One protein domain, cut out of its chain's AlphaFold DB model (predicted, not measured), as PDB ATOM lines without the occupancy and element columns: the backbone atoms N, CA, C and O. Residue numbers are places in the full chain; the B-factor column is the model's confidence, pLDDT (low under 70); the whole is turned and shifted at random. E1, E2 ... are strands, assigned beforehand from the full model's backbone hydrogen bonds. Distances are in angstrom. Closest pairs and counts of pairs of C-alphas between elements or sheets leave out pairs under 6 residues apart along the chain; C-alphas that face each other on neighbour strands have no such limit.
ATOM      1  N   VAL A  37      19.969  46.487   4.790       94.06
ATOM      2  CA  VAL A  37      20.115  47.038   6.139       94.06
ATOM      3  C   VAL A  37      19.168  46.311   7.084       94.06
ATOM      4  O   VAL A  37      18.122  45.807   6.670       94.06
ATOM      5  N   LYS A  38      19.528  46.253   8.361       94.88
ATOM      6  CA  LYS A  38      18.676  45.763   9.448       94.88
ATOM      7  C   LYS A  38      18.379  46.914  10.394       94.88
ATOM      8  O   LYS A  38      19.150  47.867  10.455       94.88
ATOM      9  N   LYS A  39      17.285  46.829  11.151       95.75
ATOM     10  CA  LYS A  39      17.072  47.738  12.282       95.75
ATOM     11  C   LYS A  39      18.249  47.586  13.253       95.75
ATOM     12  O   LYS A  39      18.670  46.460  13.514       95.75
ATOM     13  N   LEU A  40      18.794  48.699  13.743       93.69
ATOM     14  CA  LEU A  40      19.878  48.653  14.730       93.69
ATOM     15  C   LEU A  40      19.385  48.062  16.059       93.69
ATOM     16  O   LEU A  40      20.089  47.295  16.705       93.69
ATOM     17  N   GLU A  41      18.150  48.393  16.425       89.38
ATOM     18  CA  GLU A  41      17.450  47.885  17.599       89.38
ATOM     19  C   GLU A  41      16.122  47.272  17.157       89.38
ATOM     20  O   GLU A  41      15.482  47.781  16.231       89.38
ATOM     21  N   ASP A  42      15.690  46.203  17.824       86.06
ATOM     22  CA  ASP A  42      14.418  45.537  17.530       86.06
ATOM     23  C   ASP A  42      13.240  46.314  18.141       86.06
ATOM     24  O   ASP A  42      12.618  45.910  19.118       86.06
ATOM     25  N   LYS A  43      13.011  47.514  17.601       88.19
ATOM     26  CA  LYS A  43      11.910  48.414  17.950       88.19
ATOM     27  C   LYS A  43      10.947  48.520  16.778       88.19
ATOM     28  O   LYS A  43      11.376  48.567  15.619       88.19
ATOM     29  N   ASP A  44       9.652  48.614  17.072       87.94
ATOM     30  CA  ASP A  44       8.609  48.759  16.049       87.94
ATOM     31  C   ASP A  44       8.881  49.965  15.151       87.94
ATOM     32  O   ASP A  44       8.921  49.818  13.925       87.94
ATOM     33  N   GLN A  45       9.193  51.104  15.774       92.44
ATOM     34  CA  GLN A  45       9.550  52.345  15.106       92.44
ATOM     35  C   GLN A  45      11.031  52.697  15.320       92.44
ATOM     36  O   GLN A  45      11.494  52.810  16.454       92.44
ATOM     37  N   THR A  46      11.788  52.880  14.233       94.81
ATOM     38  CA  THR A  46      13.217  53.246  14.297       94.81
ATOM     39  C   THR A  46      13.666  54.056  13.085       94.81
ATOM     40  O   THR A  46      13.219  53.816  11.966       94.81
ATOM     41  N   ASN A  47      14.579  55.003  13.304       96.56
ATOM     42  CA  ASN A  47      15.332  55.690  12.254       96.56
ATOM     43  C   ASN A  47      16.802  55.241  12.189       96.56
ATOM     44  O   ASN A  47      17.583  55.830  11.448       96.56
ATOM     45  N   LYS A  48      17.190  54.228  12.975       97.44
ATOM     46  CA  LYS A  48      18.560  53.716  13.058       97.44
ATOM     47  C   LYS A  48      18.652  52.319  12.464       97.44
ATOM     48  O   LYS A  48      17.949  51.394  12.888       97.44
ATOM     49  N   PHE A  49      19.570  52.164  11.524       97.31
ATOM     50  CA  PHE A  49      19.792  50.933  10.780       97.31
ATOM     51  C   PHE A  49      21.273  50.568  10.763       97.31
ATOM     52  O   PHE A  49      22.136  51.422  10.945       97.31
ATOM     53  N   ILE A  50      21.569  49.294  10.528       97.00
ATOM     54  CA  ILE A  50      22.928  48.784  10.387       97.00
ATOM     55  C   ILE A  50      23.057  47.934   9.121       97.00
ATOM     56  O   ILE A  50      22.198  47.096   8.837       97.00
ATOM     57  N   SER A  51      24.135  48.137   8.366       95.56
ATOM     58  CA  SER A  51      24.611  47.186   7.354       95.56
ATOM     59  C   SER A  51      25.965  46.633   7.775       95.56
ATOM     60  O   SER A  51      26.805  47.367   8.286       95.56
ATOM     61  N   GLU A  52      26.176  45.339   7.560       94.62
ATOM     62  CA  GLU A  52      27.443  44.663   7.814       94.62
ATOM     63  C   GLU A  52      27.936  44.079   6.500       94.62
ATOM     64  O   GLU A  52      27.223  43.303   5.859       94.62
ATOM     65  N   ILE A  53      29.148  44.446   6.096       92.06
ATOM     66  CA  ILE A  53      29.675  44.072   4.791       92.06
ATOM     67  C   ILE A  53      31.058  43.442   4.953       92.06
ATOM     68  O   ILE A  53      31.958  44.092   5.493       92.06
ATOM     69  N   PRO A  54      31.259  42.186   4.513       91.25
ATOM     70  CA  PRO A  54      32.558  41.538   4.610       91.25
ATOM     71  C   PRO A  54      33.566  42.221   3.683       91.25
ATOM     72  O   PRO A  54      33.238  42.625   2.562       91.25
ATOM     73  N   ILE A  55      34.802  42.328   4.155       91.62
ATOM     74  CA  ILE A  55      35.953  42.841   3.418       91.62
ATOM     75  C   ILE A  55      37.049  41.787   3.514       91.62
ATOM     76  O   ILE A  55      37.469  41.429   4.606       91.62
ATOM     77  N   ILE A  56      37.519  41.303   2.369       91.06
ATOM     78  CA  ILE A  56      38.642  40.368   2.306       91.06
ATOM     79  C   ILE A  56      39.894  41.184   1.992       91.06
ATOM     80  O   ILE A  56      39.988  41.780   0.919       91.06
ATOM     81  N   LYS A  57      40.841  41.244   2.930       88.62
ATOM     82  CA  LYS A  57      42.098  41.999   2.793       88.62
ATOM     83  C   LYS A  57      43.257  41.120   2.313       88.62
ATOM     84  O   LYS A  57      44.359  41.195   2.839       88.62
ATOM     85  N   THR A  58      43.023  40.338   1.265       86.69
ATOM     86  CA  THR A  58      44.083  39.627   0.544       86.69
ATOM     87  C   THR A  58      43.876  39.741  -0.961       86.69
ATOM     88  O   THR A  58      42.752  39.888  -1.440       86.69
ATOM     89  N   LYS A  59      44.979  39.703  -1.713       78.69
ATOM     90  CA  LYS A  59      44.954  39.584  -3.179       78.69
ATOM     91  C   LYS A  59      44.883  38.123  -3.628       78.69
ATOM     92  O   LYS A  59      44.570  37.861  -4.789       78.69
ATOM     93  N   ASP A  60      45.182  37.181  -2.732       84.81
ATOM     94  CA  ASP A  60      45.106  35.753  -3.011       84.81
ATOM     95  C   ASP A  60      43.687  35.238  -2.755       84.81
ATOM     96  O   ASP A  60      43.327  34.823  -1.656       84.81
ATOM     97  N   ASN A  61      42.874  35.243  -3.809       77.69
ATOM     98  CA  ASN A  61      41.503  34.742  -3.751       77.69
ATOM     99  C   ASN A  61      41.410  33.219  -3.540       77.69
ATOM    100  O   ASN A  61      40.301  32.712  -3.377       77.69
ATOM    101  N   LYS A  62      42.524  32.474  -3.604       81.56
ATOM    102  CA  LYS A  62      42.531  31.014  -3.430       81.56
ATOM    103  C   LYS A  62      42.786  30.603  -1.983       81.56
ATOM    104  O   LYS A  62      42.237  29.593  -1.561       81.56
ATOM    105  N   ASN A  63      43.563  31.386  -1.235       83.69
ATOM    106  CA  ASN A  63      43.974  31.072   0.136       83.69
ATOM    107  C   ASN A  63      43.485  32.140   1.122       83.69
ATOM    108  O   ASN A  63      44.279  32.812   1.775       83.69
ATOM    109  N   ILE A  64      42.166  32.317   1.210       88.19
ATOM    110  CA  ILE A  64      41.557  33.241   2.172       88.19
ATOM    111  C   ILE A  64      41.538  32.568   3.542       88.19
ATOM    112  O   ILE A  64      40.930  31.511   3.710       88.19
ATOM    113  N   THR A  65      42.174  33.197   4.524       89.94
ATOM    114  CA  THR A  65      42.179  32.747   5.917       89.94
ATOM    115  C   THR A  65      41.284  33.632   6.776       89.94
ATOM    116  O   THR A  65      40.904  34.735   6.382       89.94
ATOM    117  N   ILE A  66      40.996  33.197   8.003       91.31
ATOM    118  CA  ILE A  66      40.237  34.012   8.956       91.31
ATOM    119  C   ILE A  66      40.933  35.354   9.270       91.31
ATOM    120  O   ILE A  66      40.254  36.324   9.585       91.31
ATOM    121  N   LYS A  67      42.265  35.456   9.101       91.56
ATOM    122  CA  LYS A  67      43.056  36.699   9.257       91.56
ATOM    123  C   LYS A  67      42.808  37.720   8.153       91.56
ATOM    124  O   LYS A  67      43.008  38.915   8.368       91.56
ATOM    125  N   ASP A  68      42.304  37.274   7.012       92.44
ATOM    126  CA  ASP A  68      41.993  38.143   5.882       92.44
ATOM    127  C   ASP A  68      40.568  38.695   5.945       92.44
ATOM    128  O   ASP A  68      40.226  39.594   5.174       92.44
ATOM    129  N   ILE A  69      39.728  38.177   6.847       93.25
ATOM    130  CA  ILE A  69      38.307  38.514   6.928       93.25
ATOM    131  C   ILE A  69      38.107  39.684   7.885       93.25
ATOM    132  O   ILE A  69      38.256  39.573   9.096       93.25
ATOM    133  N   TRP A  70      37.715  40.811   7.316       95.38
ATOM    134  CA  TRP A  70      37.314  42.025   8.013       95.38
ATOM    135  C   TRP A  70      35.826  42.272   7.774       95.38
ATOM    136  O   TRP A  70      35.209  41.698   6.871       95.38
ATOM    137  N   LYS A  71      35.229  43.170   8.553       95.56
ATOM    138  CA  LYS A  71      33.812  43.525   8.409       95.56
ATOM    139  C   LYS A  71      33.641  45.019   8.578       95.56
ATOM    140  O   LYS A  71      34.034  45.582   9.590       95.56
ATOM    141  N   LYS A  72      33.030  45.661   7.593       95.19
ATOM    142  CA  LYS A  72      32.615  47.057   7.678       95.19
ATOM    143  C   LYS A  72      31.186  47.128   8.194       95.19
ATOM    144  O   LYS A  72      30.292  46.528   7.599       95.19
ATOM    145  N   LYS A  73      30.973  47.853   9.287       95.81
ATOM    146  CA  LYS A  73      29.658  48.173   9.843       95.81
ATOM    147  C   LYS A  73      29.305  49.609   9.466       95.81
ATOM    148  O   LYS A  73      30.090  50.520   9.704       95.81
ATOM    149  N   LEU A  74      28.137  49.794   8.859       95.81
ATOM    150  CA  LEU A  74      27.577  51.098   8.514       95.81
ATOM    151  C   LEU A  74      26.365  51.355   9.403       95.81
ATOM    152  O   LEU A  74      25.355  50.666   9.252       95.81
ATOM    153  N   TYR A  75      26.456  52.330  10.300       97.25
ATOM    154  CA  TYR A  75      25.345  52.785  11.131       97.25
ATOM    155  C   TYR A  75      24.655  53.949  10.432       97.25
ATOM    156  O   TYR A  75      25.241  55.004  10.219       97.25
ATOM    157  N   ILE A  76      23.411  53.737  10.024       97.38
ATOM    158  CA  ILE A  76      22.674  54.622   9.129       97.38
ATOM    159  C   ILE A  76      21.533  55.259   9.914       97.38
ATOM    160  O   ILE A  76      20.703  54.549  10.485       97.38
ATOM    161  N   THR A  77      21.465  56.587   9.898       98.00
ATOM    162  CA  THR A  77      20.371  57.359  10.495       98.00
ATOM    163  C   THR A  77      19.539  58.017   9.402       98.00
ATOM    164  O   THR A  77      20.067  58.776   8.583       98.00
ATOM    165  N   THR A  78      18.239  57.733   9.379       97.69
ATOM    166  CA  THR A  78      17.278  58.360   8.463       97.69
ATOM    167  C   THR A  78      16.623  59.597   9.072       97.69
ATOM    168  O   THR A  78      16.604  59.771  10.292       97.69
ATOM    169  N   GLU A  79      16.078  60.455   8.209       97.12
ATOM    170  CA  GLU A  79      15.413  61.706   8.592       97.12
ATOM    171  C   GLU A  79      14.198  61.470   9.487       97.12
ATOM    172  O   GLU A  79      14.091  62.063  10.560       97.12
ATOM    173  N   HIS A  80      13.341  60.524   9.099       96.44
ATOM    174  CA  HIS A  80      12.229  60.077   9.924       96.44
ATOM    175  C   HIS A  80      12.307  58.573  10.214       96.44
ATOM    176  O   HIS A  80      12.924  57.821   9.447       96.44
ATOM    177  N   PRO A  81      11.697  58.113  11.322       95.44
ATOM    178  CA  PRO A  81      11.584  56.693  11.621       95.44
ATOM    179  C   PRO A  81      10.690  55.947  10.630       95.44
ATOM    180  O   PRO A  81       9.761  56.521  10.068       95.44
ATOM    181  N   LEU A  82      10.927  54.646  10.485       93.81
ATOM    182  CA  LEU A  82      10.008  53.710   9.843       93.81
ATOM    183  C   LEU A  82       9.266  52.897  10.917       93.81
ATOM    184  O   LEU A  82       9.923  52.497  11.879       93.81
ATOM    185  N   PRO A  83       7.958  52.602  10.757       93.50
ATOM    186  CA  PRO A  83       7.108  52.975   9.618       93.50
ATOM    187  C   PRO A  83       6.810  54.485   9.556       93.50
ATOM    188  O   PRO A  83       6.850  55.175  10.573       93.50
ATOM    189  N   SER A  84       6.514  54.983   8.352       92.75
ATOM    190  CA  SER A  84       6.116  56.372   8.079       92.75
ATOM    191  C   SER A  84       5.127  56.439   6.918       92.75
ATOM    192  O   SER A  84       4.958  55.454   6.203       92.75
ATOM    193  N   GLU A  85       4.532  57.611   6.682       94.00
ATOM    194  CA  GLU A  85       3.673  57.863   5.512       94.00
ATOM    195  C   GLU A  85       4.399  57.588   4.183       94.00
ATOM    196  O   GLU A  85       3.798  57.116   3.220       94.00
ATOM    197  N   LEU A  86       5.714  57.833   4.143       94.12
ATOM    198  CA  LEU A  86       6.567  57.503   3.006       94.12
ATOM    199  C   LEU A  86       7.179  56.107   3.146       94.12
ATOM    200  O   LEU A  86       7.586  55.679   4.224       94.12
ATOM    201  N   ILE A  87       7.343  55.423   2.015       91.50
ATOM    202  CA  ILE A  87       7.992  54.101   1.942       91.50
ATOM    203  C   ILE A  87       9.524  54.177   1.817       91.50
ATOM    204  O   ILE A  87      10.198  53.151   1.744       91.50
ATOM    205  N   ARG A  88      10.083  55.389   1.729       94.31
ATOM    206  CA  ARG A  88      11.522  55.667   1.637       94.31
ATOM    207  C   ARG A  88      11.832  56.904   2.462       94.31
ATOM    208  O   ARG A  88      11.078  57.868   2.419       94.31
ATOM    209  N   GLN A  89      12.956  56.868   3.165       96.62
ATOM    210  CA  GLN A  89      13.436  57.974   3.981       96.62
ATOM    211  C   GLN A  89      14.827  58.392   3.525       96.62
ATOM    212  O   GLN A  89      15.645  57.547   3.147       96.62
ATOM    213  N   LYS A  90      15.093  59.699   3.552       96.75
ATOM    214  CA  LYS A  90      16.425  60.232   3.277       96.75
ATOM    215  C   LYS A  90      17.375  59.799   4.391       96.75
ATOM    216  O   LYS A  90      17.014  59.820   5.567       96.75
ATOM    217  N   VAL A  91      18.595  59.423   4.024       96.75
ATOM    218  CA  VAL A  91      19.674  59.207   4.991       96.75
ATOM    219  C   VAL A  91      20.258  60.563   5.377       96.75
ATOM    220  O   VAL A  91      20.663  61.329   4.504       96.75
ATOM    221  N   LEU A  92      20.290  60.860   6.674       97.50
ATOM    222  CA  LEU A  92      20.931  62.061   7.215       97.50
ATOM    223  C   LEU A  92      22.400  61.820   7.535       97.50
ATOM    224  O   LEU A  92      23.230  62.700   7.324       97.50
ATOM    225  N   HIS A  93      22.712  60.637   8.064       96.38
ATOM    226  CA  HIS A  93      24.046  60.333   8.551       96.38
ATOM    227  C   HIS A  93      24.398  58.857   8.369       96.38
ATOM    228  O   HIS A  93      23.529  57.988   8.490       96.38
ATOM    229  N   ILE A  94      25.676  58.594   8.089       95.56
ATOM    230  CA  ILE A  94      26.267  57.257   8.047       95.56
ATOM    231  C   ILE A  94      27.569  57.305   8.846       95.56
ATOM    232  O   ILE A  94      28.480  58.041   8.474       95.56
ATOM    233  N   GLU A  95      27.659  56.501   9.899       96.81
ATOM    234  CA  GLU A  95      28.908  56.240  10.619       96.81
ATOM    235  C   GLU A  95      29.491  54.914  10.133       96.81
ATOM    236  O   GLU A  95      28.774  53.919   9.989       96.81
ATOM    237  N   GLU A  96      30.797  54.890   9.880       95.06
ATOM    238  CA  GLU A  96      31.516  53.698   9.441       95.06
ATOM    239  C   GLU A  96      32.429  53.186  10.557       95.06
ATOM    240  O   GLU A  96      33.217  53.939  11.126       95.06
ATOM    241  N   TYR A  97      32.351  51.885  10.837       96.12
ATOM    242  CA  TYR A  97      33.262  51.185  11.735       96.12
ATOM    243  C   TYR A  97      33.853  49.965  11.036       96.12
ATOM    244  O   TYR A  97      33.125  49.134  10.488       96.12
ATOM    245  N   LEU A  98      35.175  49.831  11.075       96.00
ATOM    246  CA  LEU A  98      35.875  48.694  10.493       96.00
ATOM    247  C   LEU A  98      36.281  47.710  11.593       96.00
ATOM    248  O   LEU A  98      37.206  47.976  12.351       96.00
ATOM    249  N   CYS A  99      35.628  46.551  11.633       96.56
ATOM    250  CA  CYS A  99      35.987  45.456  12.522       96.56
ATOM    251  C   CYS A  99      37.211  44.701  11.991       96.56
ATOM    252  O   CYS A  99      37.232  44.248  10.839       96.56
ATOM    253  N   THR A 100      38.184  44.511  12.873       95.94
ATOM    254  CA  THR A 100      39.336  43.622  12.708       95.94
ATOM    255  C   THR A 100      38.911  42.146  12.657       95.94
ATOM    256  O   THR A 100      37.794  41.805  13.060       95.94
TER     257      THR A 100
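Overview. This is residues 37 to 100 of the 220 residues of the protein "DOCKER domain-containing protein" of Entamoeba dispar (strain ATCC PRA-260 / SAW760) (UniProt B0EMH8). A long, narrow, twisted ribbon of three antiparallel strands makes this domain, with the loop of residues 57 to 68 at one end and the loop of residues 83 to 90 at the other. The first residues fold back beside E1, where residues 38 to 39 pair briefly with it. The 64 printed residues hold three named strands, E1, E2 and E3 along the chain and in that order across the sheet, and no named helix; the class is all strand. It is a meander, each strand the antiparallel neighbour of the one before. The outline is a rod of 49 by 20 by 17 A, only just loose, close to extended, with a radius of gyration of the C-alphas of 15.6 A.

Arrangement. Look first at the inner strand E2, residues 69 to 82, which bends by 101 degrees at residue 79. E1, residues 46 to 56, forms a hairpin with E2, antiparallel at 161 degrees between their directions; C-alphas 50 and 75 face each other at 4.7 A, and N 51 and O 74 are within hydrogen-bond range at 2.9 A. E3, residues 91 to 99, forms a hairpin with E2 at 160 degrees; C-alphas 76 and 94 face each other at 4.6 A, and N 75 and O 95 are 2.8 A apart, within hydrogen-bond range. E1 and E3 are the edge strands. Residues 38 to 39 pair antiparallel with residues 49 to 50 of E1.

Along the chain. Find C-alpha 69 at (38.307, 38.514, 6.928); from there E2 runs 32.3 A to C-alpha 82. E1 begins at C-alpha 46, (13.217, 53.246, 14.297), and spans 30.9 A. E3 spans 22.6 A and ends at C-alpha 99, (35.987, 45.456, 12.522).

Size, cuts and confidence. The two C-alphas farthest apart, those of Asn 63 and Glu 85, are 48.7 A apart. The link from E1 to E2 is long, with 12 residues; that from E2 to E3 is short, with 8. The printed part has no cut, and no printed residue is under 70 in pLDDT.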